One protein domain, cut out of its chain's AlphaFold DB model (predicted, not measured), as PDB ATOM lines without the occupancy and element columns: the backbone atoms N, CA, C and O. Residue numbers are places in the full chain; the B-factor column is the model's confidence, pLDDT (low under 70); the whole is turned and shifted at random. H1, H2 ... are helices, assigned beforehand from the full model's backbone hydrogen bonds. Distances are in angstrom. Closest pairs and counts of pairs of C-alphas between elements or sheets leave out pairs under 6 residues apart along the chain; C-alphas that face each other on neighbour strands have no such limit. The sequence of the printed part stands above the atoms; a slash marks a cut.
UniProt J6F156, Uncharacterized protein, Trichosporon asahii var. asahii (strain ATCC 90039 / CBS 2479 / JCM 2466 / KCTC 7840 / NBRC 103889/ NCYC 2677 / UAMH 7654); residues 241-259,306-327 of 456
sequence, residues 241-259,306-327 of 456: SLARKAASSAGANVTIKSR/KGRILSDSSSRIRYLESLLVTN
ATOM      1  N   SER A 241      -0.003 -51.435 -37.711       79.81
ATOM      2  CA  SER A 241       1.125 -50.945 -38.513       79.81
ATOM      3  C   SER A 241       0.739 -49.678 -39.290       79.81
ATOM      4  O   SER A 241       1.486 -48.695 -39.257       79.81
ATOM      5  N   LEU A 242      -0.473 -49.636 -39.861       86.69
ATOM      6  CA  LEU A 242      -1.036 -48.448 -40.509       86.69
ATOM      7  C   LEU A 242      -1.160 -47.271 -39.522       86.69
ATOM      8  O   LEU A 242      -0.687 -46.169 -39.807       86.69
ATOM      9  N   ALA A 243      -1.713 -47.515 -38.327       82.38
ATOM     10  CA  ALA A 243      -1.841 -46.505 -37.276       82.38
ATOM     11  C   ALA A 243      -0.476 -45.979 -36.793       82.38
ATOM     12  O   ALA A 243      -0.311 -44.771 -36.610       82.38
ATOM     13  N   ARG A 244       0.536 -46.851 -36.651       85.81
ATOM     14  CA  ARG A 244       1.919 -46.433 -36.345       85.81
ATOM     15  C   ARG A 244       2.524 -45.576 -37.461       85.81
ATOM     16  O   ARG A 244       3.159 -44.565 -37.160       85.81
ATOM     17  N   LYS A 245       2.292 -45.918 -38.733       80.25
ATOM     18  CA  LYS A 245       2.771 -45.134 -39.884       80.25
ATOM     19  C   LYS A 245       2.112 -43.747 -39.944       80.25
ATOM     20  O   LYS A 245       2.819 -42.757 -40.126       80.25
ATOM     21  N   ALA A 246       0.806 -43.660 -39.686       73.81
ATOM     22  CA  ALA A 246       0.076 -42.393 -39.579       73.81
ATOM     23  C   ALA A 246       0.538 -41.534 -38.382       73.81
ATOM     24  O   ALA A 246       0.741 -40.329 -38.513       73.81
ATOM     25  N   ALA A 247       0.769 -42.142 -37.214       70.81
ATOM     26  CA  ALA A 247       1.292 -41.429 -36.046       70.81
ATOM     27  C   ALA A 247       2.716 -40.885 -36.281       70.81
ATOM     28  O   ALA A 247       3.032 -39.780 -35.834       70.81
ATOM     29  N   SER A 248       3.553 -41.629 -37.013       70.88
ATOM     30  CA  SER A 248       4.899 -41.203 -37.409       70.88
ATOM     31  C   SER A 248       4.870 -40.006 -38.372       70.88
ATOM     32  O   SER A 248       5.535 -39.002 -38.115       70.88
ATOM     33  N   SER A 249       4.029 -40.041 -39.418       67.69
ATOM     34  CA  SER A 249       3.890 -38.908 -40.350       67.69
ATOM     35  C   SER A 249       3.329 -37.654 -39.665       67.69
ATOM     36  O   SER A 249       3.825 -36.547 -39.887       67.69
ATOM     37  N   ALA A 250       2.369 -37.814 -38.747       61.75
ATOM     38  CA  ALA A 250       1.883 -36.722 -37.906       61.75
ATOM     39  C   ALA A 250       2.980 -36.160 -36.978       61.75
ATOM     40  O   ALA A 250       3.018 -34.954 -36.735       61.75
ATOM     41  N   GLY A 251       3.889 -37.007 -36.481       62.38
ATOM     42  CA  GLY A 251       5.076 -36.592 -35.731       62.38
ATOM     43  C   GLY A 251       6.032 -35.740 -36.569       62.38
ATOM     44  O   GLY A 251       6.374 -34.632 -36.159       62.38
ATOM     45  N   ALA A 252       6.392 -36.206 -37.768       54.41
ATOM     46  CA  ALA A 252       7.270 -35.483 -38.691       54.41
ATOM     47  C   ALA A 252       6.721 -34.087 -39.054       54.41
ATOM     48  O   ALA A 252       7.447 -33.093 -38.990       54.41
ATOM     49  N   ASN A 253       5.416 -33.990 -39.328       63.94
ATOM     50  CA  ASN A 253       4.750 -32.719 -39.628       63.94
ATOM     51  C   ASN A 253       4.763 -31.729 -38.447       63.94
ATOM     52  O   ASN A 253       4.811 -30.517 -38.665       63.94
ATOM     53  N   VAL A 254       4.746 -32.212 -37.198       59.91
ATOM     54  CA  VAL A 254       4.907 -31.352 -36.011       59.91
ATOM     55  C   VAL A 254       6.339 -30.813 -35.922       59.91
ATOM     56  O   VAL A 254       6.502 -29.621 -35.673       59.91
ATOM     57  N   THR A 255       7.355 -31.639 -36.194       61.47
ATOM     58  CA  THR A 255       8.774 -31.231 -36.184       61.47
ATOM     59  C   THR A 255       9.085 -30.158 -37.233       61.47
ATOM     60  O   THR A 255       9.815 -29.207 -36.955       61.47
ATOM     61  N   ILE A 256       8.506 -30.266 -38.435       62.31
ATOM     62  CA  ILE A 256       8.655 -29.243 -39.485       62.31
ATOM     63  C   ILE A 256       8.008 -27.922 -39.036       62.31
ATOM     64  O   ILE A 256       8.618 -26.858 -39.152       62.31
ATOM     65  N   LYS A 257       6.805 -27.979 -38.443       63.59
ATOM     66  CA  LYS A 257       6.121 -26.785 -37.919       63.59
ATOM     67  C   LYS A 257       6.894 -26.116 -36.779       63.59
ATOM     68  O   LYS A 257       7.040 -24.897 -36.812       63.59
ATOM     69  N   SER A 258       7.444 -26.868 -35.821       60.03
ATOM     70  CA  SER A 258       8.263 -26.278 -34.749       60.03
ATOM     71  C   SER A 258       9.556 -25.650 -35.273       60.03
ATOM     72  O   SER A 258       9.928 -24.576 -34.805       60.03
ATOM     73  N   ARG A 259      10.207 -26.246 -36.284       63.81
ATOM     74  CA  ARG A 259      11.401 -25.654 -36.915       63.81
ATOM     75  C   ARG A 259      11.093 -24.324 -37.607       63.81
ATOM     76  O   ARG A 259      11.882 -23.395 -37.487       63.81
ATOM     77  N   LYS A 306       2.707 -30.016 -28.112       83.50
ATOM     78  CA  LYS A 306       1.974 -29.852 -29.387       83.50
ATOM     79  C   LYS A 306       1.002 -28.661 -29.368       83.50
ATOM     80  O   LYS A 306       0.900 -27.951 -30.359       83.50
ATOM     81  N   GLY A 307       0.352 -28.408 -28.228       88.56
ATOM     82  CA  GLY A 307      -0.527 -27.251 -28.035       88.56
ATOM     83  C   GLY A 307       0.186 -25.901 -28.167       88.56
ATOM     84  O   GLY A 307      -0.357 -25.008 -28.804       88.56
ATOM     85  N   ARG A 308       1.419 -25.767 -27.659       86.31
ATOM     86  CA  ARG A 308       2.211 -24.535 -27.793       86.31
ATOM     87  C   ARG A 308       2.624 -24.284 -29.243       86.31
ATOM     88  O   ARG A 308       2.411 -23.188 -29.733       86.31
ATOM     89  N   ILE A 309       3.089 -25.315 -29.956       88.62
ATOM     90  CA  ILE A 309       3.427 -25.205 -31.390       88.62
ATOM     91  C   ILE A 309       2.215 -24.714 -32.196       88.62
ATOM     92  O   ILE A 309       2.366 -23.861 -33.068       88.62
ATOM     93  N   LEU A 310       1.011 -25.220 -31.896       89.44
ATOM     94  CA  LEU A 310      -0.227 -24.771 -32.540       89.44
ATOM     95  C   LEU A 310      -0.572 -23.317 -32.179       89.44
ATOM     96  O   LEU A 310      -0.838 -22.533 -33.085       89.44
ATOM     97  N   SER A 311      -0.514 -22.934 -30.899       89.56
ATOM     98  CA  SER A 311      -0.767 -21.555 -30.451       89.56
ATOM     99  C   SER A 311       0.199 -20.540 -31.073       89.56
ATOM    100  O   SER A 311      -0.237 -19.500 -31.575       89.56
ATOM    101  N   ASP A 312       1.492 -20.861 -31.086       88.88
ATOM    102  CA  ASP A 312       2.548 -20.012 -31.639       88.88
ATOM    103  C   ASP A 312       2.394 -19.906 -33.173       88.88
ATOM    104  O   ASP A 312       2.435 -18.807 -33.729       88.88
ATOM    105  N   SER A 313       2.076 -21.018 -33.859       92.00
ATOM    106  CA  SER A 313       1.754 -21.024 -35.300       92.00
ATOM    107  C   SER A 313       0.543 -20.142 -35.631       92.00
ATOM    108  O   SER A 313       0.619 -19.313 -36.533       92.00
ATOM    109  N   SER A 314      -0.567 -20.282 -34.898       92.25
ATOM    110  CA  SER A 314      -1.794 -19.497 -35.115       92.25
ATOM    111  C   SER A 314      -1.618 -18.009 -34.805       92.25
ATOM    112  O   SER A 314      -2.334 -17.168 -35.348       92.25
ATOM    113  N   SER A 315      -0.686 -17.660 -33.921       92.00
ATOM    114  CA  SER A 315      -0.359 -16.261 -33.628       92.00
ATOM    115  C   SER A 315       0.533 -15.660 -34.713       92.00
ATOM    116  O   SER A 315       0.281 -14.542 -35.154       92.00
ATOM    117  N   ARG A 316       1.490 -16.437 -35.238       90.94
ATOM    118  CA  ARG A 316       2.323 -16.016 -36.372       90.94
ATOM    119  C   ARG A 316       1.534 -15.843 -37.671       90.94
ATOM    120  O   ARG A 316       1.809 -14.893 -38.392       90.94
ATOM    121  N   ILE A 317       0.566 -16.717 -37.966       94.06
ATOM    122  CA  ILE A 317      -0.298 -16.573 -39.153       94.06
ATOM    123  C   ILE A 317      -1.042 -15.232 -39.096       94.06
ATOM    124  O   ILE A 317      -0.866 -14.418 -39.993       94.06
ATOM    125  N   ARG A 318      -1.737 -14.945 -37.986       93.44
ATOM    126  CA  ARG A 318      -2.455 -13.673 -37.788       93.44
ATOM    127  C   ARG A 318      -1.551 -12.441 -37.862       93.44
ATOM    128  O   ARG A 318      -1.970 -11.406 -38.367       93.44
ATOM    129  N   TYR A 319      -0.308 -12.548 -37.396       93.38
ATOM    130  CA  TYR A 319       0.677 -11.479 -37.560       93.38
ATOM    131  C   TYR A 319       1.051 -11.251 -39.033       93.38
ATOM    132  O   TYR A 319       1.039 -10.113 -39.496       93.38
ATOM    133  N   LEU A 320       1.344 -12.314 -39.788       92.00
ATOM    134  CA  LEU A 320       1.678 -12.207 -41.213       92.00
ATOM    135  C   LEU A 320       0.486 -11.703 -42.043       92.00
ATOM    136  O   LEU A 320       0.676 -10.864 -42.917       92.00
ATOM    137  N   GLU A 321      -0.734 -12.139 -41.723       92.00
ATOM    138  CA  GLU A 321      -1.977 -11.590 -42.282       92.00
ATOM    139  C   GLU A 321      -2.088 -10.085 -41.997       92.00
ATOM    140  O   GLU A 321      -2.338  -9.306 -42.916       92.00
ATOM    141  N   SER A 322      -1.824  -9.651 -40.756       90.50
ATOM    142  CA  SER A 322      -1.852  -8.224 -40.411       90.50
ATOM    143  C   SER A 322      -0.799  -7.409 -41.169       90.50
ATOM    144  O   SER A 322      -1.127  -6.330 -41.648       90.50
ATOM    145  N   LEU A 323       0.415  -7.945 -41.368       91.69
ATOM    146  CA  LEU A 323       1.462  -7.280 -42.151       91.69
ATOM    147  C   LEU A 323       1.100  -7.139 -43.635       91.69
ATOM    148  O   LEU A 323       1.411  -6.118 -44.244       91.69
ATOM    149  N   LEU A 324       0.452  -8.145 -44.229       89.25
ATOM    150  CA  LEU A 324      -0.004  -8.072 -45.621       89.25
ATOM    151  C   LEU A 324      -1.068  -6.978 -45.791       89.25
ATOM    152  O   LEU A 324      -0.969  -6.169 -46.714       89.25
ATOM    153  N   VAL A 325      -2.017  -6.897 -44.853       88.50
ATOM    154  CA  VAL A 325      -3.044  -5.845 -44.828       88.50
ATOM    155  C   VAL A 325      -2.424  -4.455 -44.623       88.50
ATOM    156  O   VAL A 325      -2.779  -3.528 -45.348       88.50
ATOM    157  N   THR A 326      -1.470  -4.283 -43.697       87.62
ATOM    158  CA  THR A 326      -0.825  -2.971 -43.478       87.62
ATOM    159  C   THR A 326       0.070  -2.537 -44.635       87.62
ATOM    160  O   THR A 326       0.188  -1.342 -44.886       87.62
ATOM    161  N   ASN A 327       0.670  -3.481 -45.365       83.50
ATOM    162  CA  ASN A 327       1.538  -3.187 -46.509       83.50
ATOM    163  C   ASN A 327       0.758  -2.929 -47.816       83.50
ATOM    164  O   ASN A 327       1.357  -2.900 -48.889       83.50
TER     165      ASN A 327
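AT A GLANCE: This is residues 241 to 259 and 306 to 327 of the 456 residues of an uncharacterized protein of Trichosporon asahii var. asahii (strain ATCC 90039 / CBS 2479 / JCM 2466 / KCTC 7840 / NBRC 103889/ NCYC 2677 / UAMH 7654) (UniProt J6F156). Two helices follow one another along an extended rod, the last part of H1 meeting the first part of H2 at a wide, blunt corner, with an arm sticking out each way: residues 241 to 250 and residues 314 to 327. The printed part has 41 residues with two named helices, H1 then H2, and no named strand; its class is all helix. It is extended, with a radius of gyration of the C-alphas of 14.4 A and spans of 48 by 16 by 15 A.

HOW THE PARTS SIT: Start with H1, residues 241 to 259, and go on to H2, residues 306 to 326. H1 touches H2 with residues 254 to 258 alone, and H2 touches H1 with residues 306 to 313 alone. Look at Ser 258 and Ile 309: their C-alphas are the closest of the two helices, 6.0 A apart. The helices run the same way at a steep tilt of 48 degrees. In H1 every O i to N i+4 pair is within hydrogen-bond range; in H2, 16 of 17 are.

IN THESE COORDINATES: Find C-alpha 241 at (1.125, -50.945, -38.513); from there H1 runs 27.3 A to C-alpha 259. H2 runs 30.5 A from C-alpha 306 to C-alpha 326 at (-0.825, -2.971, -43.478).

THE WHOLE: The C-alphas of Ser 241 and Asn 327 are the two farthest apart, 48.4 A. Residues 260 to 305 are not printed; C-alphas 259 and 306 are 12.8 A apart across the cut. Residues 249 to 259 have pLDDT under 70.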